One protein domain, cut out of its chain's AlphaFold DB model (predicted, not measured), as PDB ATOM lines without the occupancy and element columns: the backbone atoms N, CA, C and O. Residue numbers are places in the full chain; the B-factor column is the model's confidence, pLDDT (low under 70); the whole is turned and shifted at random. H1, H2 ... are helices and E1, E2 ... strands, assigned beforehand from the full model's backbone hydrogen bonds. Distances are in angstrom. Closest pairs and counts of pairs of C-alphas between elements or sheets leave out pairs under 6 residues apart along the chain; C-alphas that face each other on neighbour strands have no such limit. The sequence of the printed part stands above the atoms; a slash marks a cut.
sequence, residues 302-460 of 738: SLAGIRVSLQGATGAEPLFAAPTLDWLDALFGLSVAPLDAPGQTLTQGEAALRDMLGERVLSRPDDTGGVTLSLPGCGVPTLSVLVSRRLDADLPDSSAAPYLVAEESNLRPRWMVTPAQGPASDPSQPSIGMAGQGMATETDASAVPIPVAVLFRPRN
ATOM      1  N   SER A 302     523.616 554.294 380.313       82.88
ATOM      2  CA  SER A 302     524.976 553.732 380.268       82.88
ATOM      3  C   SER A 302     525.520 553.461 381.670       82.88
ATOM      4  O   SER A 302     526.304 552.535 381.871       82.88
ATOM      5  N   LEU A 303     525.120 554.300 382.631       86.62
ATOM      6  CA  LEU A 303     525.552 554.214 384.016       86.62
ATOM      7  C   LEU A 303     524.804 553.078 384.725       86.62
ATOM      8  O   LEU A 303     523.585 553.126 384.870       86.62
ATOM      9  N   ALA A 304     525.559 552.081 385.174       84.19
ATOM     10  CA  ALA A 304     525.067 550.896 385.864       84.19
ATOM     11  C   ALA A 304     525.100 551.044 387.395       84.19
ATOM     12  O   ALA A 304     524.320 550.401 388.097       84.19
ATOM     13  N   GLY A 305     525.966 551.913 387.929       87.19
ATOM     14  CA  GLY A 305     525.961 552.240 389.351       87.19
ATOM     15  C   GLY A 305     527.010 553.261 389.780       87.19
ATOM     16  O   GLY A 305     527.854 553.702 388.994       87.19
ATOM     17  N   ILE A 306     526.915 553.657 391.051       91.94
ATOM     18  CA  ILE A 306     527.743 554.700 391.658       91.94
ATOM     19  C   ILE A 306     528.528 554.097 392.823       91.94
ATOM     20  O   ILE A 306     527.956 553.505 393.741       91.94
ATOM     21  N   ARG A 307     529.846 554.277 392.792       90.94
ATOM     22  CA  ARG A 307     530.784 553.927 393.855       90.94
ATOM     23  C   ARG A 307     531.287 555.184 394.538       90.94
ATOM     24  O   ARG A 307     531.569 556.177 393.875       90.94
ATOM     25  N   VAL A 308     531.431 555.143 395.855       91.50
ATOM     26  CA  VAL A 308     531.915 556.290 396.628       91.50
ATOM     27  C   VAL A 308     533.044 555.896 397.572       91.50
ATOM     28  O   VAL A 308     532.925 554.937 398.334       91.50
ATOM     29  N   SER A 309     534.149 556.639 397.512       88.75
ATOM     30  CA  SER A 309     535.213 556.566 398.511       88.75
ATOM     31  C   SER A 309     534.718 557.189 399.810       88.75
ATOM     32  O   SER A 309     534.306 558.353 399.833       88.75
ATOM     33  N   LEU A 310     534.764 556.413 400.893       87.56
ATOM     34  CA  LEU A 310     534.356 556.886 402.215       87.56
ATOM     35  C   LEU A 310     535.489 557.603 402.946       87.56
ATOM     36  O   LEU A 310     535.258 558.171 404.005       87.56
ATOM     37  N   GLN A 311     536.700 557.614 402.387       81.88
ATOM     38  CA  GLN A 311     537.861 558.207 403.035       81.88
ATOM     39  C   GLN A 311     537.648 559.703 403.311       81.88
ATOM     40  O   GLN A 311     537.540 560.518 402.394       81.88
ATOM     41  N   GLY A 312     537.631 560.068 404.592       78.62
ATOM     42  CA  GLY A 312     537.411 561.439 405.047       78.62
ATOM     43  C   GLY A 312     535.957 561.910 404.971       78.62
ATOM     44  O   GLY A 312     535.711 563.088 405.230       78.62
ATOM     45  N   ALA A 313     535.011 561.024 404.640       84.94
ATOM     46  CA  ALA A 313     533.590 561.336 404.629       84.94
ATOM     47  C   ALA A 313     533.043 561.471 406.056       84.94
ATOM     48  O   ALA A 313     533.381 560.711 406.966       84.94
ATOM     49  N   THR A 314     532.165 562.447 406.244       84.56
ATOM     50  CA  THR A 314     531.505 562.743 407.520       84.56
ATOM     51  C   THR A 314     530.088 562.178 407.594       84.56
ATOM     52  O   THR A 314     529.539 562.051 408.688       84.56
ATOM     53  N   GLY A 315     529.489 561.853 406.445       83.75
ATOM     54  CA  GLY A 315     528.078 561.503 406.298       83.75
ATOM     55  C   GLY A 315     527.155 562.723 406.176       83.75
ATOM     56  O   GLY A 315     525.960 562.552 405.954       83.75
ATOM     57  N   ALA A 316     527.680 563.946 406.311       86.81
ATOM     58  CA  ALA A 316     526.922 565.188 406.140       86.81
ATOM     59  C   ALA A 316     526.902 565.681 404.682       86.81
ATOM     60  O   ALA A 316     526.218 566.655 404.364       86.81
ATOM     61  N   GLU A 317     527.667 565.038 403.800       91.12
ATOM     62  CA  GLU A 317     527.786 565.420 402.401       91.12
ATOM     63  C   GLU A 317     526.462 565.200 401.640       91.12
ATOM     64  O   GLU A 317     525.722 564.255 401.934       91.12
ATOM     65  N   PRO A 318     526.154 566.024 400.614       92.06
ATOM     66  CA  PRO A 318     524.864 565.971 399.922       92.06
ATOM     67  C   PRO A 318     524.503 564.612 399.313       92.06
ATOM     68  O   PRO A 318     523.320 564.289 399.223       92.06
ATOM     69  N   LEU A 319     525.497 563.815 398.905       93.56
ATOM     70  CA  LEU A 319     525.280 562.481 398.342       93.56
ATOM     71  C   LEU A 319     524.647 561.516 399.354       93.56
ATOM     72  O   LEU A 319     523.827 560.688 398.971       93.56
ATOM     73  N   PHE A 320     525.010 561.629 400.635       92.69
ATOM     74  CA  PHE A 320     524.564 560.714 401.691       92.69
ATOM     75  C   PHE A 320     523.219 561.110 402.305       92.69
ATOM     76  O   PHE A 320     522.642 560.344 403.077       92.69
ATOM     77  N   ALA A 321     522.696 562.290 401.966       91.50
ATOM     78  CA  ALA A 321     521.381 562.716 402.417       91.50
ATOM     79  C   ALA A 321     520.295 561.777 401.861       91.50
ATOM     80  O   ALA A 321     520.255 561.516 400.658       91.50
ATOM     81  N   ALA A 322     519.373 561.322 402.719       90.19
ATOM     82  CA  ALA A 322     518.269 560.443 402.313       90.19
ATOM     83  C   ALA A 322     517.485 560.971 401.088       90.19
ATOM     84  O   ALA A 322     517.357 560.209 400.132       90.19
ATOM     85  N   PRO A 323     517.111 562.272 401.010       91.06
ATOM     86  CA  PRO A 323     516.482 562.842 399.815       91.06
ATOM     87  C   PRO A 323     517.256 562.603 398.509       91.06
ATOM     88  O   PRO A 323     516.661 562.416 397.452       91.06
ATOM     89  N   THR A 324     518.591 562.612 398.551       93.94
ATOM     90  CA  THR A 324     519.425 562.381 397.366       93.94
ATOM     91  C   THR A 324     519.409 560.913 396.959       93.94
ATOM     92  O   THR A 324     519.221 560.611 395.782       93.94
ATOM     93  N   LEU A 325     519.568 560.001 397.921       92.81
ATOM     94  CA  LEU A 325     519.565 558.558 397.669       92.81
ATOM     95  C   LEU A 325     518.198 558.073 397.165       92.81
ATOM     96  O   LEU A 325     518.140 557.339 396.182       92.81
ATOM     97  N   ASP A 326     517.111 558.525 397.792       91.31
ATOM     98  CA  ASP A 326     515.744 558.142 397.421       91.31
ATOM     99  C   ASP A 326     515.377 558.694 396.029       91.31
ATOM    100  O   ASP A 326     514.714 558.029 395.236       91.31
ATOM    101  N   TRP A 327     515.866 559.890 395.685       94.44
ATOM    102  CA  TRP A 327     515.710 560.471 394.348       94.44
ATOM    103  C   TRP A 327     516.502 559.728 393.264       94.44
ATOM    104  O   TRP A 327     515.978 559.530 392.164       94.44
ATOM    105  N   LEU A 328     517.743 559.314 393.556       94.25
ATOM    106  CA  LEU A 328     518.556 558.523 392.626       94.25
ATOM    107  C   LEU A 328     517.865 557.197 392.279       94.25
ATOM    108  O   LEU A 328     517.797 556.834 391.102       94.25
ATOM    109  N   ASP A 329     517.294 556.523 393.275       91.12
ATOM    110  CA  ASP A 329     516.530 555.294 393.069       91.12
ATOM    111  C   ASP A 329     515.225 555.560 392.301       91.12
ATOM    112  O   ASP A 329     515.010 555.006 391.224       91.12
ATOM    113  N   ALA A 330     514.391 556.496 392.765       90.88
ATOM    114  CA  ALA A 330     513.070 556.727 392.176       90.88
ATOM    115  C   ALA A 330     513.111 557.223 390.719       90.88
ATOM    116  O   ALA A 330     512.255 556.847 389.914       90.88
ATOM    117  N   LEU A 331     514.071 558.085 390.364       91.50
ATOM    118  CA  LEU A 331     514.145 558.682 389.027       91.50
ATOM    119  C   LEU A 331     515.124 557.950 388.096       91.50
ATOM    120  O   LEU A 331     514.917 557.916 386.876       91.50
ATOM    121  N   PHE A 332     516.196 557.359 388.633       91.12
ATOM    122  CA  PHE A 332     517.243 556.720 387.829       91.12
ATOM    123  C   PHE A 332     517.384 555.216 388.039       91.12
ATOM    124  O   PHE A 332     517.972 554.579 387.169       91.12
ATOM    125  N   GLY A 333     516.806 554.648 389.097       88.50
ATOM    126  CA  GLY A 333     517.009 553.249 389.471       88.50
ATOM    127  C   GLY A 333     518.454 552.970 389.881       88.50
ATOM    128  O   GLY A 333     518.973 551.895 389.586       88.50
ATOM    129  N   LEU A 334     519.137 553.961 390.467       89.88
ATOM    130  CA  LEU A 334     520.553 553.882 390.821       89.88
ATOM    131  C   LEU A 334     520.747 553.861 392.334       89.88
ATOM    132  O   LEU A 334     520.260 554.733 393.050       89.88
ATOM    133  N   SER A 335     521.559 552.914 392.800       88.81
ATOM    134  CA  SER A 335     522.035 552.852 394.182       88.81
ATOM    135  C   SER A 335     523.485 553.320 394.304       88.81
ATOM    136  O   SER A 335     524.290 553.137 393.385       88.81
ATOM    137  N   VAL A 336     523.836 553.852 395.475       91.00
ATOM    138  CA  VAL A 336     525.209 554.226 395.834       91.00
ATOM    139  C   VAL A 336     525.816 553.134 396.708       91.00
ATOM    140  O   VAL A 336     525.236 552.758 397.723       91.00
ATOM    141  N   ALA A 337     526.996 552.649 396.335       89.94
ATOM    142  CA  ALA A 337     527.729 551.634 397.081       89.94
ATOM    143  C   ALA A 337     529.136 552.131 397.462       89.94
ATOM    144  O   ALA A 337     529.717 552.944 396.745       89.94
ATOM    145  N   PRO A 338     529.728 551.646 398.564       88.25
ATOM    146  CA  PRO A 338     531.109 551.978 398.900       88.25
ATOM    147  C   PRO A 338     532.083 551.450 397.831       88.25
ATOM    148  O   PRO A 338     531.852 550.389 397.236       88.25
ATOM    149  N   LEU A 339     533.156 552.207 397.592       81.88
ATOM    150  CA  LEU A 339     534.286 551.832 396.733       81.88
ATOM    151  C   LEU A 339     535.278 550.901 397.461       81.88
ATOM    152  O   LEU A 339     535.988 550.135 396.818       81.88
ATOM    153  N   ASP A 340     535.321 550.959 398.795       69.75
ATOM    154  CA  ASP A 340     536.391 550.372 399.607       69.75
ATOM    155  C   ASP A 340     536.449 548.831 399.563       69.75
ATOM    156  O   ASP A 340     535.441 548.127 399.691       69.75
ATOM    157  N   ALA A 341     537.671 548.302 399.454       53.38
ATOM    158  CA  ALA A 341     537.954 546.871 399.462       53.38
ATOM    159  C   ALA A 341     537.878 546.277 400.890       53.38
ATOM    160  O   ALA A 341     538.223 546.946 401.873       53.38
ATOM    161  N   PRO A 342     537.478 544.999 401.048       46.53
ATOM    162  CA  PRO A 342     537.468 544.336 402.351       46.53
ATOM    163  C   PRO A 342     538.874 544.340 402.984       46.53
ATOM    164  O   PRO A 342     539.795 543.722 402.458       46.53
ATOM    165  N   GLY A 343     539.033 545.035 404.121       53.28
ATOM    166  CA  GLY A 343     540.293 545.124 404.884       53.28
ATOM    167  C   GLY A 343     540.840 546.541 405.117       53.28
ATOM    168  O   GLY A 343     541.787 546.701 405.887       53.28
ATOM    169  N   GLN A 344     540.252 547.573 404.506       65.75
ATOM    170  CA  GLN A 344     540.639 548.970 404.735       65.75
ATOM    171  C   GLN A 344     540.317 549.413 406.172       65.75
ATOM    172  O   GLN A 344     539.246 549.119 406.708       65.75
ATOM    173  N   THR A 345     541.259 550.104 406.824       69.81
ATOM    174  CA  THR A 345     541.047 550.632 408.181       69.81
ATOM    175  C   THR A 345     540.190 551.890 408.097       69.81
ATOM    176  O   THR A 345     540.701 552.960 407.785       69.81
ATOM    177  N   LEU A 346     538.897 551.736 408.363       74.81
ATOM    178  CA  LEU A 346     537.936 552.832 408.432       74.81
ATOM    179  C   LEU A 346     537.837 553.372 409.861       74.81
ATOM    180  O   LEU A 346     537.951 552.631 410.843       74.81
ATOM    181  N   THR A 347     537.590 554.669 409.987       82.31
ATOM    182  CA  THR A 347     537.121 555.273 411.234       82.31
ATOM    183  C   THR A 347     535.729 554.742 411.589       82.31
ATOM    184  O   THR A 347     535.011 554.186 410.757       82.31
ATOM    185  N   GLN A 348     535.308 554.931 412.842       81.69
ATOM    186  CA  GLN A 348     533.978 554.503 413.286       81.69
ATOM    187  C   GLN A 348     532.845 555.147 412.463       81.69
ATOM    188  O   GLN A 348     531.854 554.481 412.175       81.69
ATOM    189  N   GLY A 349     533.001 556.418 412.072       82.12
ATOM    190  CA  GLY A 349     532.021 557.131 411.245       82.12
ATOM    191  C   GLY A 349     531.934 556.568 409.827       82.12
ATOM    192  O   GLY A 349     530.843 556.282 409.345       82.12
ATOM    193  N   GLU A 350     533.081 556.317 409.195       86.44
ATOM    194  CA  GLU A 350     533.151 555.723 407.853       86.44
ATOM    195  C   GLU A 350     532.581 554.294 407.830       86.44
ATOM    196  O   GLU A 350     531.866 553.926 406.902       86.44
ATOM    197  N   ALA A 351     532.830 553.495 408.875       84.62
ATOM    198  CA  ALA A 351     532.254 552.157 408.999       84.62
ATOM    199  C   ALA A 351     530.721 552.192 409.129       84.62
ATOM    200  O   ALA A 351     530.038 551.424 408.456       84.62
ATOM    201  N   ALA A 352     530.174 553.112 409.932       85.50
ATOM    202  CA  ALA A 352     528.727 553.293 410.049       85.50
ATOM    203  C   ALA A 352     528.095 553.742 408.719       85.50
ATOM    204  O   ALA A 352     527.035 553.250 408.335       85.50
ATOM    205  N   LEU A 353     528.769 554.637 407.989       87.19
ATOM    206  CA  LEU A 353     528.322 555.102 406.677       87.19
ATOM    207  C   LEU A 353     528.325 553.975 405.635       87.19
ATOM    208  O   LEU A 353     527.380 553.839 404.859       87.19
ATOM    209  N   ARG A 354     529.359 553.131 405.645       88.25
ATOM    210  CA  ARG A 354     529.439 551.935 404.799       88.25
ATOM    211  C   ARG A 354     528.269 550.990 405.050       88.25
ATOM    212  O   ARG A 354     527.678 550.499 404.091       88.25
ATOM    213  N   ASP A 355     527.952 550.734 406.315       85.75
ATOM    214  CA  ASP A 355     526.874 549.822 406.694       85.75
ATOM    215  C   ASP A 355     525.507 550.404 406.271       85.75
ATOM    216  O   ASP A 355     524.716 549.698 405.647       85.75
ATOM    217  N   MET A 356     525.285 551.716 406.458       89.00
ATOM    218  CA  MET A 356     524.096 552.436 405.968       89.00
ATOM    219  C   MET A 356     523.916 552.322 404.444       89.00
ATOM    220  O   MET A 356     522.803 552.096 403.965       89.00
ATOM    221  N   LEU A 357     524.992 552.486 403.666       87.00
ATOM    222  CA  LEU A 357     524.938 552.304 402.211       87.00
ATOM    223  C   LEU A 357     524.676 550.837 401.852       87.00
ATOM    224  O   LEU A 357     523.865 550.558 400.976       87.00
ATOM    225  N   GLY A 358     525.315 549.898 402.554       81.44
ATOM    226  CA  GLY A 358     525.137 548.462 402.346       81.44
ATOM    227  C   GLY A 358     523.690 547.992 402.521       81.44
ATOM    228  O   GLY A 358     523.226 547.186 401.721       81.44
ATOM    229  N   GLU A 359     522.960 548.525 403.503       79.56
ATOM    230  CA  GLU A 359     521.539 548.207 403.732       79.56
ATOM    231  C   GLU A 359     520.612 548.695 402.607       79.56
ATOM    232  O   GLU A 359     519.545 548.119 402.392       79.56
ATOM    233  N   ARG A 360     521.011 549.742 401.876       76.25
ATOM    234  CA  ARG A 360     520.234 550.336 400.776       76.25
ATOM    235  C   ARG A 360     520.538 549.718 399.406       76.25
ATOM    236  O   ARG A 360     519.795 549.954 398.458       76.25
ATOM    237  N   VAL A 361     521.609 548.933 399.277       73.75
ATOM    238  CA  VAL A 361     522.012 548.314 398.005       73.75
ATOM    239  C   VAL A 361     521.273 546.988 397.810       73.75
ATOM    240  O   VAL A 361     521.613 545.974 398.414       73.75
ATOM    241  N   LEU A 362     520.279 546.980 396.916       59.56
ATOM    242  CA  LEU A 362     519.552 545.762 396.530       59.56
ATOM    243  C   LEU A 362     520.344 544.879 395.545       59.56
ATOM    244  O   LEU A 362     520.125 543.670 395.482       59.56
ATOM    245  N   SER A 363     521.251 545.460 394.754       62.69
ATOM    246  CA  SER A 363     522.118 544.763 393.789       62.69
ATOM    247  C   SER A 363     523.409 545.554 393.599       62.69
ATOM    248  O   SER A 363     523.368 546.783 393.573       62.69
ATOM    249  N   ARG A 364     524.567 544.886 393.507       61.84
ATOM    250  CA  ARG A 364     525.837 545.613 393.385       61.84
ATOM    251  C   ARG A 364     525.994 546.173 391.966       61.84
ATOM    252  O   ARG A 364     525.699 545.452 391.016       61.84
ATOM    253  N   PRO A 365     526.540 547.395 391.816       61.16
ATOM    254  CA  PRO A 365     526.887 547.975 390.516       61.16
ATOM    255  C   PRO A 365     527.697 547.057 389.587       61.16
ATOM    256  O   PRO A 365     527.594 547.176 388.374       61.16
ATOM    257  N   ASP A 366     528.495 546.142 390.149       58.69
ATOM    258  CA  ASP A 366     529.374 545.270 389.357       58.69
ATOM    259  C   ASP A 366     528.619 544.084 388.732       58.69
ATOM    260  O   ASP A 366     529.102 543.483 387.775       58.69
ATOM    261  N   ASP A 367     527.434 543.750 389.254       56.25
ATOM    262  CA  ASP A 367     526.655 542.579 388.836       56.25
ATOM    263  C   ASP A 367     525.790 542.865 387.595       56.25
ATOM    264  O   ASP A 367     525.323 541.940 386.928       56.25
ATOM    265  N   THR A 368     525.544 544.140 387.287       58.22
ATOM    266  CA  THR A 368     524.588 544.568 386.254       58.22
ATOM    267  C   THR A 368     525.208 544.706 384.865       58.22
ATOM    268  O   THR A 368     524.470 544.683 383.880       58.22
ATOM    269  N   GLY A 369     526.542 544.776 384.774       64.69
ATOM    270  CA  GLY A 369     527.263 545.082 383.539       64.69
ATOM    271  C   GLY A 369     527.018 546.525 383.079       64.69
ATOM    272  O   GLY A 369     525.890 547.008 383.049       64.69
ATOM    273  N   GLY A 370     528.082 547.238 382.712       77.75
ATOM    274  CA  GLY A 370     528.000 548.625 382.251       77.75
ATOM    275  C   GLY A 370     528.959 549.551 382.984       77.75
ATOM    276  O   GLY A 370     529.886 549.111 383.670       77.75
ATOM    277  N   VAL A 371     528.743 550.850 382.801       85.12
ATOM    278  CA  VAL A 371     529.678 551.874 383.255       85.12
ATOM    279  C   VAL A 371     529.453 552.172 384.735       85.12
ATOM    280  O   VAL A 371     528.327 552.424 385.162       85.12
ATOM    281  N   THR A 372     530.521 552.178 385.525       88.50
ATOM    282  CA  THR A 372     530.501 552.539 386.945       88.50
ATOM    283  C   THR A 372     531.157 553.900 387.147       88.50
ATOM    284  O   THR A 372     532.270 554.141 386.678       88.50
ATOM    285  N   LEU A 373     530.474 554.790 387.869       91.75
ATOM    286  CA  LEU A 373     531.009 556.087 388.284       91.75
ATOM    287  C   LEU A 373     531.589 555.970 389.691       91.75
ATOM    288  O   LEU A 373     530.865 555.612 390.614       91.75
ATOM    289  N   SER A 374     532.857 556.323 389.870       92.12
ATOM    290  CA  SER A 374     533.505 556.407 391.180       92.12
ATOM    291  C   SER A 374     533.654 557.864 391.607       92.12
ATOM    292  O   SER A 374     534.123 558.699 390.833       92.12
ATOM    293  N   LEU A 375     533.252 558.176 392.839       93.38
ATOM    294  CA  LEU A 375     533.233 559.528 393.398       93.38
ATOM    295  C   LEU A 375     533.986 559.604 394.733       93.38
ATOM    296  O   LEU A 375     533.919 558.667 395.530       93.38
ATOM    297  N   PRO A 376     534.633 560.737 395.050       91.50
ATOM    298  CA  PRO A 376     534.966 561.059 396.434       91.50
ATOM    299  C   PRO A 376     533.685 561.364 397.233       91.50
ATOM    300  O   PRO A 376     532.689 561.811 396.662       91.50
ATOM    301  N   GLY A 377     533.719 561.211 398.561       89.25
ATOM    302  CA  GLY A 377     532.554 561.455 399.428       89.25
ATOM    303  C   GLY A 377     531.933 562.857 399.325       89.25
ATOM    304  O   GLY A 377     530.745 563.022 399.574       89.25
ATOM    305  N   CYS A 378     532.700 563.866 398.895       91.31
ATOM    306  CA  CYS A 378     532.215 565.235 398.683       91.31
ATOM    307  C   CYS A 378     531.576 565.487 397.304       91.31
ATOM    308  O   CYS A 378     531.228 566.628 396.987       91.31
ATOM    309  N   GLY A 379     531.474 564.458 396.461       94.38
ATOM    310  CA  GLY A 379     530.950 564.550 395.104       94.38
ATOM    311  C   GLY A 379     529.503 564.091 394.977       94.38
ATOM    312  O   GLY A 379     529.101 563.110 395.591       94.38
ATOM    313  N   VAL A 380     528.737 564.756 394.114       96.44
ATOM    314  CA  VAL A 380     527.470 564.241 393.567       96.44
ATOM    315  C   VAL A 380     527.612 564.031 392.059       96.44
ATOM    316  O   VAL A 380     528.353 564.784 391.421       96.44
ATOM    317  N   PRO A 381     526.942 563.030 391.465       96.81
ATOM    318  CA  PRO A 381     526.929 562.868 390.014       96.81
ATOM    319  C   PRO A 381     526.263 564.075 389.336       96.81
ATOM    320  O   PRO A 381     525.340 564.667 389.889       96.81
ATOM    321  N   THR A 382     526.711 564.440 388.136       96.00
ATOM    322  CA  THR A 382     525.991 565.413 387.292       96.00
ATOM    323  C   THR A 382     524.719 564.801 386.709       96.00
ATOM    324  O   THR A 382     524.617 563.589 386.520       96.00
ATOM    325  N   LEU A 383     523.742 565.628 386.344       94.31
ATOM    326  CA  LEU A 383     522.553 565.143 385.645       94.31
ATOM    327  C   LEU A 383     522.917 564.562 384.278       94.31
ATOM    328  O   LEU A 383     522.356 563.536 383.897       94.31
ATOM    329  N   SER A 384     523.892 565.153 383.581       89.00
ATOM    330  CA  SER A 384     524.397 564.675 382.290       89.00
ATOM    331  C   SER A 384     524.888 563.231 382.366       89.00
ATOM    332  O   SER A 384     524.540 562.434 381.497       89.00
ATOM    333  N   VAL A 385     525.643 562.850 383.409       89.69
ATOM    334  CA  VAL A 385     526.103 561.455 383.549       89.69
ATOM    335  C   VAL A 385     524.956 560.515 383.924       89.69
ATOM    336  O   VAL A 385     524.882 559.410 383.393       89.69
ATOM    337  N   LEU A 386     524.020 560.964 384.770       92.12
ATOM    338  CA  LEU A 386     522.873 560.163 385.218       92.12
ATOM    339  C   LEU A 386     521.901 559.815 384.083       92.12
ATOM    340  O   LEU A 386     521.267 558.759 384.110       92.12
ATOM    341  N   VAL A 387     521.750 560.703 383.095       88.06
ATOM    342  CA  VAL A 387     520.863 560.471 381.944       88.06
ATOM    343  C   VAL A 387     521.578 559.869 380.738       88.06
ATOM    344  O   VAL A 387     520.897 559.419 379.819       88.06
ATOM    345  N   SER A 388     522.914 559.853 380.725       84.25
ATOM    346  CA  SER A 388     523.693 559.526 379.531       84.25
ATOM    347  C   SER A 388     523.403 558.126 378.992       84.25
ATOM    348  O   SER A 388     523.503 557.117 379.701       84.25
ATOM    349  N   ARG A 389     523.146 558.048 377.685       79.06
ATOM    350  CA  ARG A 389     523.067 556.794 376.915       79.06
ATOM    351  C   ARG A 389     524.251 556.584 375.970       79.06
ATOM    352  O   ARG A 389     524.184 555.734 375.084       79.06
ATOM    353  N   ARG A 390     525.291 557.411 376.112       73.56
ATOM    354  CA  ARG A 390     526.408 557.520 375.163       73.56
ATOM    355  C   ARG A 390     527.772 557.231 375.788       73.56
ATOM    356  O   ARG A 390     528.781 557.528 375.159       73.56
ATOM    357  N   LEU A 391     527.826 556.729 377.025       74.38
ATOM    358  CA  LEU A 391     529.105 556.299 377.597       74.38
ATOM    359  C   LEU A 391     529.449 554.926 377.022       74.38
ATOM    360  O   LEU A 391     528.593 554.043 376.972       74.38
ATOM    361  N   ASP A 392     530.680 554.802 376.538       65.00
ATOM    362  CA  ASP A 392     531.108 553.693 375.691       65.00
ATOM    363  C   ASP A 392     531.473 552.438 376.499       65.00
ATOM    364  O   ASP A 392     531.922 552.531 377.644       65.00
ATOM    365  N   ALA A 393     531.313 551.267 375.882       57.50
ATOM    366  CA  ALA A 393     531.692 549.982 376.470       57.50
ATOM    367  C   ALA A 393     533.213 549.733 376.427       57.50
ATOM    368  O   ALA A 393     533.702 548.871 377.152       57.50
ATOM    369  N   ASP A 394     533.943 550.508 375.620       61.38
ATOM    370  CA  ASP A 394     535.401 550.421 375.452       61.38
ATOM    371  C   ASP A 394     536.179 551.298 376.459       61.38
ATOM    372  O   ASP A 394     537.372 551.567 376.285       61.38
ATOM    373  N   LEU A 395     535.517 551.785 377.516       69.25
ATOM    374  CA  LEU A 395     536.194 552.501 378.596       69.25
ATOM    375  C   LEU A 395     537.156 551.559 379.343       69.25
ATOM    376  O   LEU A 395     536.786 550.421 379.643       69.25
ATOM    377  N   PRO A 396     538.363 552.030 379.712       71.12
ATOM    378  CA  PRO A 396     539.258 551.261 380.570       71.12
ATOM    379  C   PRO A 396     538.622 551.024 381.949       71.12
ATOM    380  O   PRO A 396     537.682 551.719 382.343       71.12
ATOM    381  N   ASP A 397     539.182 550.085 382.719       72.12
ATOM    382  CA  ASP A 397     538.676 549.710 384.053       72.12
ATOM    383  C   ASP A 397     538.506 550.920 384.989       72.12
ATOM    384  O   ASP A 397     537.603 550.958 385.825       72.12
ATOM    385  N   SER A 398     539.360 551.940 384.842       80.56
ATOM    386  CA  SER A 398     539.179 553.236 385.495       80.56
ATOM    387  C   SER A 398     539.938 554.353 384.776       80.56
ATOM    388  O   SER A 398     541.166 554.332 384.706       80.56
ATOM    389  N   SER A 399     539.219 555.364 384.291       84.12
ATOM    390  CA  SER A 399     539.771 556.597 383.718       84.12
ATOM    391  C   SER A 399     539.384 557.797 384.568       84.12
ATOM    392  O   SER A 399     538.225 557.927 384.968       84.12
ATOM    393  N   ALA A 400     540.326 558.717 384.786       86.50
ATOM    394  CA  ALA A 400     539.997 560.022 385.349       86.50
ATOM    395  C   ALA A 400     538.968 560.725 384.446       86.50
ATOM    396  O   ALA A 400     539.047 560.630 383.217       86.50
ATOM    397  N   ALA A 401     537.986 561.395 385.049       87.75
ATOM    398  CA  ALA A 401     536.874 562.000 384.322       87.75
ATOM    399  C   ALA A 401     536.742 563.498 384.641       87.75
ATOM    400  O   ALA A 401     537.053 563.907 385.762       87.75
ATOM    401  N   PRO A 402     536.274 564.337 383.695       90.00
ATOM    402  CA  PRO A 402     536.059 565.756 383.961       90.00
ATOM    403  C   PRO A 402     535.044 565.972 385.086       90.00
ATOM    404  O   PRO A 402     534.074 565.226 385.221       90.00
ATOM    405  N   TYR A 403     535.229 567.012 385.891       94.25
ATOM    406  CA  TYR A 403     534.342 567.319 387.010       94.25
ATOM    407  C   TYR A 403     534.247 568.816 387.289       94.25
ATOM    408  O   TYR A 403     535.060 569.627 386.850       94.25
ATOM    409  N   LEU A 404     533.217 569.189 388.034       95.19
ATOM    410  CA  LEU A 404     532.932 570.553 388.448       95.19
ATOM    411  C   LEU A 404     533.254 570.713 389.925       95.19
ATOM    412  O   LEU A 404     533.170 569.763 390.697       95.19
ATOM    413  N   VAL A 405     533.600 571.928 390.329       94.75
ATOM    414  CA  VAL A 405     533.843 572.266 391.730       94.75
ATOM    415  C   VAL A 405     532.997 573.461 392.114       94.75
ATOM    416  O   VAL A 405     533.041 574.508 391.459       94.75
ATOM    417  N   ALA A 406     532.253 573.297 393.201       93.00
ATOM    418  CA  ALA A 406     531.427 574.326 393.804       93.00
ATOM    419  C   ALA A 406     531.849 574.589 395.257       93.00
ATOM    420  O   ALA A 406     532.391 573.721 395.942       93.00
ATOM    421  N   GLU A 407     531.612 575.809 395.731       90.81
ATOM    422  CA  GLU A 407     531.782 576.175 397.136       90.81
ATOM    423  C   GLU A 407     530.778 575.411 398.007       90.81
ATOM    424  O   GLU A 407     529.573 575.494 397.803       90.81
ATOM    425  N   GLU A 408     531.268 574.710 399.025       87.75
ATOM    426  CA  GLU A 408     530.436 573.901 399.928       87.75
ATOM    427  C   GLU A 408     529.363 574.720 400.668       87.75
ATOM    428  O   GLU A 408     528.241 574.265 400.855       87.75
ATOM    429  N   SER A 409     529.667 575.966 401.046       83.75
ATOM    430  CA  SER A 409     528.780 576.784 401.886       83.75
ATOM    431  C   SER A 409     527.550 577.358 401.176       83.75
ATOM    432  O   SER A 409     526.597 577.759 401.836       83.75
ATOM    433  N   ASN A 410     527.604 577.511 399.853       84.00
ATOM    434  CA  ASN A 410     526.578 578.221 399.073       84.00
ATOM    435  C   ASN A 410     526.332 577.596 397.688       84.00
ATOM    436  O   ASN A 410     525.592 578.165 396.888       84.00
ATOM    437  N   LEU A 411     526.983 576.467 397.394       89.44
ATOM    438  CA  LEU A 411     526.934 575.742 396.125       89.44
ATOM    439  C   LEU A 411     527.338 576.594 394.911       89.44
ATOM    440  O   LEU A 411     527.000 576.273 393.771       89.44
ATOM    441  N   ARG A 412     528.082 577.688 395.129       87.81
ATOM    442  CA  ARG A 412     528.525 578.574 394.053       87.81
ATOM    443  C   ARG A 412     529.522 577.831 393.160       87.81
ATOM    444  O   ARG A 412     530.557 577.401 393.669       87.81
ATOM    445  N   PRO A 413     529.296 577.752 391.840       90.69
ATOM    446  CA  PRO A 413     530.258 577.152 390.919       90.69
ATOM    447  C   PRO A 413     531.569 577.943 390.923       90.69
ATOM    448  O   PRO A 413     531.554 579.171 391.011       90.69
ATOM    449  N   ARG A 414     532.711 577.261 390.831       91.00
ATOM    450  CA  ARG A 414     534.035 577.906 390.816       91.00
ATOM    451  C   ARG A 414     534.920 577.389 389.700       91.00
ATOM    452  O   ARG A 414     535.474 578.202 388.971       91.00
ATOM    453  N   TRP A 415     535.010 576.073 389.540       91.75
ATOM    454  CA  TRP A 415     535.937 575.469 388.587       91.75
ATOM    455  C   TRP A 415     535.277 574.370 387.767       91.75
ATOM    456  O   TRP A 415     534.414 573.646 388.259       91.75
ATOM    457  N   MET A 416     535.744 574.221 386.538       90.69
ATOM    458  CA  MET A 416     535.647 572.997 385.759       90.69
ATOM    459  C   MET A 416     537.061 572.440 385.609       90.69
ATOM    460  O   MET A 416     537.977 573.160 385.207       90.69
ATOM    461  N   VAL A 417     537.231 571.174 385.973       92.12
ATOM    462  CA  VAL A 417     538.499 570.451 385.929       92.12
ATOM    463  C   VAL A 417     538.383 569.354 384.886       92.12
ATOM    464  O   VAL A 417     537.474 568.533 384.943       92.12
ATOM    465  N   THR A 418     539.303 569.345 383.930       90.19
ATOM    466  CA  THR A 418     539.452 568.264 382.949       90.19
ATOM    467  C   THR A 418     540.806 567.612 383.203       90.19
ATOM    468  O   THR A 418     541.819 568.217 382.854       90.19
ATOM    469  N   PRO A 419     540.864 566.454 383.882       88.94
ATOM    470  CA  PRO A 419     542.119 565.745 384.105       88.94
ATOM    471  C   PRO A 419     542.793 565.353 382.787       88.94
ATOM    472  O   PRO A 419     542.118 565.171 381.773       88.94
ATOM    473  N   ALA A 420     544.115 565.178 382.816       87.06
ATOM    474  CA  ALA A 420     544.823 564.535 381.713       87.06
ATOM    475  C   ALA A 420     544.275 563.121 381.464       87.06
ATOM    476  O   ALA A 420     543.902 562.418 382.407       87.06
ATOM    477  N   GLN A 421     544.270 562.688 380.204       79.12
ATOM    478  CA  GLN A 421     543.876 561.331 379.846       79.12
ATOM    479  C   GLN A 421     544.842 560.321 380.474       79.12
ATOM    480  O   GLN A 421     546.066 560.479 380.424       79.12
ATOM    481  N   GLY A 422     544.282 559.282 381.086       72.75
ATOM    482  CA  GLY A 422     545.049 558.239 381.748       72.75
ATOM    483  C   GLY A 422     544.251 557.518 382.831       72.75
ATOM    484  O   GLY A 422     543.111 557.895 383.130       72.75
ATOM    485  N   PRO A 423     544.849 556.474 383.427       70.56
ATOM    486  CA  PRO A 423     544.216 555.740 384.507       70.56
ATOM    487  C   PRO A 423     543.944 556.667 385.693       70.56
ATOM    488  O   PRO A 423     544.759 557.532 386.023       70.56
ATOM    489  N   ALA A 424     542.805 556.474 386.352       72.31
ATOM    490  CA  ALA A 424     542.529 557.188 387.589       72.31
ATOM    491  C   ALA A 424     543.500 556.719 388.683       72.31
ATOM    492  O   ALA A 424     543.463 555.567 389.109       72.31
ATOM    493  N   SER A 425     544.376 557.616 389.136       65.56
ATOM    494  CA  SER A 425     545.371 557.321 390.174       65.56
ATOM    495  C   SER A 425     544.993 557.862 391.553       65.56
ATOM    496  O   SER A 425     545.647 557.521 392.539       65.56
ATOM    497  N   ASP A 426     543.968 558.718 391.643       75.38
ATOM    498  CA  ASP A 426     543.647 559.466 392.858       75.38
ATOM    499  C   ASP A 426     542.170 559.313 393.270       75.38
ATOM    500  O   ASP A 426     541.290 559.782 392.546       75.38
ATOM    501  N   PRO A 427     541.870 558.723 394.444       75.31
ATOM    502  CA  PRO A 427     540.495 558.538 394.915       75.31
ATOM    503  C   PRO A 427     539.798 559.854 395.305       75.31
ATOM    504  O   PRO A 427     538.590 559.863 395.534       75.31
ATOM    505  N   SER A 428     540.533 560.970 395.399       80.25
ATOM    506  CA  SER A 428     539.959 562.306 395.616       80.25
ATOM    507  C   SER A 428     539.352 562.925 394.349       80.25
ATOM    508  O   SER A 428     538.724 563.991 394.425       80.25
ATOM    509  N   GLN A 429     539.537 562.275 393.195       87.75
ATOM    510  CA  GLN A 429     539.020 562.695 391.898       87.75
ATOM    511  C   GLN A 429     537.990 561.685 391.367       87.75
ATOM    512  O   GLN A 429     538.144 560.481 391.564       87.75
ATOM    513  N   PRO A 430     536.936 562.154 390.679       91.88
ATOM    514  CA  PRO A 430     535.993 561.293 389.983       91.88
ATOM    515  C   PRO A 430     536.656 560.466 388.886       91.88
ATOM    516  O   PRO A 430     537.485 560.965 388.119       91.88
ATOM    517  N   SER A 431     536.221 559.219 388.765       90.56
ATOM    518  CA  SER A 431     536.623 558.339 387.676       90.56
ATOM    519  C   SER A 431     535.450 557.542 387.138       90.56
ATOM    520  O   SER A 431     534.416 557.390 387.790       90.56
ATOM    521  N   ILE A 432     535.605 557.046 385.919       88.19
ATOM    522  CA  ILE A 432     534.609 556.221 385.255       88.19
ATOM    523  C   ILE A 432     535.284 555.000 384.639       88.19
ATOM    524  O   ILE A 432     536.418 555.099 384.173       88.19
ATOM    525  N   GLY A 433     534.611 553.855 384.641       85.19
ATOM    526  CA  GLY A 433     535.159 552.645 384.037       85.19
ATOM    527  C   GLY A 433     534.177 551.485 383.997       85.19
ATOM    528  O   GLY A 433     533.078 551.568 384.551       85.19
ATOM    529  N   MET A 434     534.563 550.416 383.307       76.94
ATOM    530  CA  MET A 434     533.756 549.202 383.183       76.94
ATOM    531  C   MET A 434     533.970 548.279 384.384       76.94
ATOM    532  O   MET A 434     535.097 548.034 384.807       76.94
ATOM    533  N   ALA A 435     532.886 547.732 384.935       60.66
ATOM    534  CA  ALA A 435     532.993 546.748 386.006       60.66
ATOM    535  C   ALA A 435     533.485 545.388 385.466       60.66
ATOM    536  O   ALA A 435     532.864 544.804 384.578       60.66
ATOM    537  N   GLY A 436     534.568 544.853 386.040       52.81
ATOM    538  CA  GLY A 436     534.903 543.427 385.950       52.81
ATOM    539  C   GLY A 436     535.728 542.948 384.748       52.81
ATOM    540  O   GLY A 436     535.735 541.740 384.503       52.81
ATOM    541  N   GLN A 437     536.451 543.807 384.025       40.88
ATOM    542  CA  GLN A 437     537.491 543.340 383.099       40.88
ATOM    543  C   GLN A 437     538.876 543.495 383.730       40.88
ATOM    544  O   GLN A 437     539.126 544.374 384.543       40.88
ATOM    545  N   GLY A 438     539.730 542.504 383.490       38.28
ATOM    546  CA  GLY A 438     541.102 542.479 383.961       38.28
ATOM    547  C   GLY A 438     542.026 542.722 382.781       38.28
ATOM    548  O   GLY A 438     541.855 542.096 381.738       38.28
ATOM    549  N   MET A 439     543.032 543.560 383.025       33.75
ATOM    550  CA  MET A 439     544.074 544.025 382.104       33.75
ATOM    551  C   MET A 439     543.603 545.023 381.046       33.75
ATOM    552  O   MET A 439     543.068 544.667 380.000       33.75
ATOM    553  N   ALA A 440     543.968 546.280 381.309       36.47
ATOM    554  CA  ALA A 440     544.045 547.362 380.347       36.47
ATOM    555  C   ALA A 440     544.815 546.928 379.090       36.47
ATOM    556  O   ALA A 440     546.022 546.678 379.133       36.47
ATOM    557  N   THR A 441     544.129 546.878 377.956       35.16
ATOM    558  CA  THR A 441     544.776 547.108 376.667       35.16
ATOM    559  C   THR A 441     544.866 548.613 376.460       35.16
ATOM    560  O   THR A 441     543.874 549.314 376.638       35.16
ATOM    561  N   GLU A 442     546.051 549.110 376.102       37.25
ATOM    562  CA  GLU A 442     546.274 550.485 375.643       37.25
ATOM    563  C   GLU A 442     545.491 550.728 374.344       37.25
ATOM    564  O   GLU A 442     546.012 550.614 373.237       37.25
ATOM    565  N   THR A 443     544.199 551.011 374.459       35.41
ATOM    566  CA  THR A 443     543.401 551.591 373.384       35.41
ATOM    567  C   THR A 443     543.329 553.097 373.594       35.41
ATOM    568  O   THR A 443     543.258 553.568 374.728       35.41
ATOM    569  N   ASP A 444     543.378 553.852 372.491       38.97
ATOM    570  CA  ASP A 444     543.147 555.302 372.443       38.97
ATOM    571  C   ASP A 444     541.790 555.608 373.104       38.97
ATOM    572  O   ASP A 444     540.740 555.535 372.464       38.97
ATOM    573  N   ALA A 445     541.799 555.875 374.412       42.41
ATOM    574  CA  ALA A 445     540.585 556.061 375.189       42.41
ATOM    575  C   ALA A 445     539.821 557.278 374.653       42.41
ATOM    576  O   ALA A 445     540.341 558.399 374.602       42.41
ATOM    577  N   SER A 446     538.574 557.051 374.239       43.16
ATOM    578  CA  SER A 446     537.652 558.122 373.873       43.16
ATOM    579  C   SER A 446     537.436 559.021 375.095       43.16
ATOM    580  O   SER A 446     537.107 558.536 376.178       43.16
ATOM    581  N   ALA A 447     537.680 560.327 374.953       50.09
ATOM    582  CA  ALA A 447     537.514 561.276 376.049       50.09
ATOM    583  C   ALA A 447     536.051 561.289 376.503       50.09
ATOM    584  O   ALA A 447     535.154 561.400 375.669       50.09
ATOM    585  N   VAL A 448     535.805 561.242 377.815       54.22
ATOM    586  CA  VAL A 448     534.458 561.468 378.353       54.22
ATOM    587  C   VAL A 448     534.100 562.935 378.105       54.22
ATOM    588  O   VAL A 448     534.717 563.814 378.711       54.22
ATOM    589  N   PRO A 449     533.114 563.235 377.244       60.09
ATOM    590  CA  PRO A 449     532.865 564.586 376.778       60.09
ATOM    591  C   PRO A 449     531.857 565.302 377.692       60.09
ATOM    592  O   PRO A 449     531.077 566.128 377.236       60.09
ATOM    593  N   ILE A 450     531.798 564.977 378.980       73.88
ATOM    594  CA  ILE A 450     530.924 565.669 379.929       73.88
ATOM    595  C   ILE A 450     531.556 565.666 381.320       73.88
ATOM    596  O   ILE A 450     532.213 564.689 381.688       73.88
ATOM    597  N   PRO A 451     531.350 566.723 382.125       87.19
ATOM    598  CA  PRO A 451     531.632 566.637 383.545       87.19
ATOM    599  C   PRO A 451     530.737 565.568 384.172       87.19
ATOM    600  O   PRO A 451     529.520 565.604 383.994       87.19
ATOM    601  N   VAL A 452     531.327 564.630 384.911       91.56
ATOM    602  CA  VAL A 452     530.608 563.491 385.511       91.56
ATOM    603  C   VAL A 452     530.182 563.737 386.955       91.56
ATOM    604  O   VAL A 452     529.340 563.019 387.487       91.56
ATOM    605  N   ALA A 453     530.753 564.748 387.610       95.56
ATOM    606  CA  ALA A 453     530.469 565.039 389.010       95.56
ATOM    607  C   ALA A 453     530.555 566.530 389.339       95.56
ATOM    608  O   ALA A 453     531.276 567.283 388.680       95.56
ATOM    609  N   VAL A 454     529.872 566.932 390.409       96.62
ATOM    610  CA  VAL A 454     530.059 568.206 391.109       96.62
ATOM    611  C   VAL A 454     530.655 567.908 392.480       96.62
ATOM    612  O   VAL A 454     530.042 567.220 393.290       96.62
ATOM    613  N   LEU A 455     531.855 568.421 392.744       95.50
ATOM    614  CA  LEU A 455     532.536 568.304 394.028       95.50
ATOM    615  C   LEU A 455     532.304 569.560 394.862       95.50
ATOM    616  O   LEU A 455     532.630 570.671 394.431       95.50
ATOM    617  N   PHE A 456     531.794 569.388 396.078       92.62
ATOM    618  CA  PHE A 456     531.589 570.486 397.017       92.62
ATOM    619  C   PHE A 456     532.810 570.631 397.909       92.62
ATOM    620  O   PHE A 456     533.195 569.705 398.621       92.62
ATOM    621  N   ARG A 457     533.461 571.790 397.830       89.88
ATOM    622  CA  ARG A 457     534.716 572.034 398.541       89.88
ATOM    623  C   ARG A 457     534.696 573.372 399.256       89.88
ATOM    624  O   ARG A 457     534.202 574.361 398.694       89.88
ATOM    625  N   PRO A 458     535.267 573.449 400.465       85.00
ATOM    626  CA  PRO A 458     535.343 574.703 401.178       85.00
ATOM    627  C   PRO A 458     536.279 575.648 400.421       85.00
ATOM    628  O   PRO A 458     537.307 575.240 399.878       85.00
ATOM    629  N   ARG A 459     535.923 576.934 400.378       76.06
ATOM    630  CA  ARG A 459     536.719 577.950 399.672       76.06
ATOM    631  C   ARG A 459     538.141 578.067 400.228       76.06
ATOM    632  O   ARG A 459     539.078 578.300 399.481       76.06
ATOM    633  N   ASN A 460     538.269 577.923 401.542       69.38
ATOM    634  CA  ASN A 460     539.524 577.885 402.281       69.38
ATOM    635  C   ASN A 460     539.451 576.699 403.244       69.38
ATOM    636  O   ASN A 460     538.349 576.365 403.689       69.38
TER     637      ASN A 460
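Overview. This is residues 302 to 460 of the 738 residues of an uncharacterized protein of Pararhodobacter marinus (UniProt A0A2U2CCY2). Two small, strongly twisted four-stranded sheets sit next to each other, and the chain passes between them three times, from E3 to E4, back from E6 to E7, and again from E7 to E8. H2 packs on E2 at the edge of the first sheet, the hairpin E5 and E6 lies at the far end of the second, H1 only grazes the first sheet, H3 only grazes both, and long stretches with no named element, such as residues 388 to 402 and 435 to 452, link the parts. The printed part has 159 residues, with 68 of them, under half, in three named helices and eight named strands, in the order E1 H1 E2 H2 E3 E4 H3 E5 E6 E7 E8; the class is mixed, helices and strands. The sheets run E2 E1 E3 E7 and E4 E8 E5 E6, both mixed. The whole is compact, with a radius of gyration of the C-alphas of 15.0 A and spans of 40 by 35 by 33 A.

Along the chain. Begin with the first sheet at C-alpha 303, (525.552, 554.214, 384.016), where E1, residues 303 to 309, starts its 17.6 A. Beside it are E2, residues 336 to 338, and E3, residues 371 to 376, 16.9 A; E7 is residues 431 to 434. In the second sheet look for E4 at 379 to 381, E5 at 403 to 407, E6 at 413 to 418, 15.1 A, and E8 at 453 to 457, which ends at C-alpha 457, (534.716, 572.034, 398.541). The helices are H1, residues 322 to 332, 15.0 A; H2, residues 348 to 360, 19.0 A; and H3, residues 383 to 387.

Arrangement. In the first sheet E1 and E3 are parallel, with N 307 and O 373 2.8 A apart; E2 and E1 are parallel, N 337 and O 306 2.9 A; E3 and E7 are antiparallel, N 372 and O 433 2.8 A. E1, H1 and E2 form a strand-helix-strand unit, two parallel neighbour strands with a helix between, its crossover right-handed. H2 is on this sheet, making two layers, a helix on one face of a sheet; the closest C-alphas of E2 and H2 are those of Ala 337 and Leu 357, 5.9 A. In the second sheet look at N 380 and O 454, 2.9 A, for antiparallel E4 and E8; N 404 and O 453, 2.8 A, for parallel E8 and E5; and N 405 and O 415, 2.8 A, for the hairpin E5 and E6. H1 and H3 are close but not clearly touching, their closest C-alphas Phe 332 and Leu 386 at 7.1 A. Every O i to N i+4 pair is within hydrogen-bond range in H1 and H3, and 8 of 9 in H2.

Size, cuts and confidence. The two C-alphas farthest apart are those of Asn 410 and Thr 441, 42.4 A. The printed part has no cut; the links E1 to H1, H3 to E5, E6 to E7 and E7 to E8 are long. Mean pLDDT of the printed part is 79.7; look for values under 70 at residues 340 to 345, 362 to 369, 392 to 395, 425, 435 to 449 and 460.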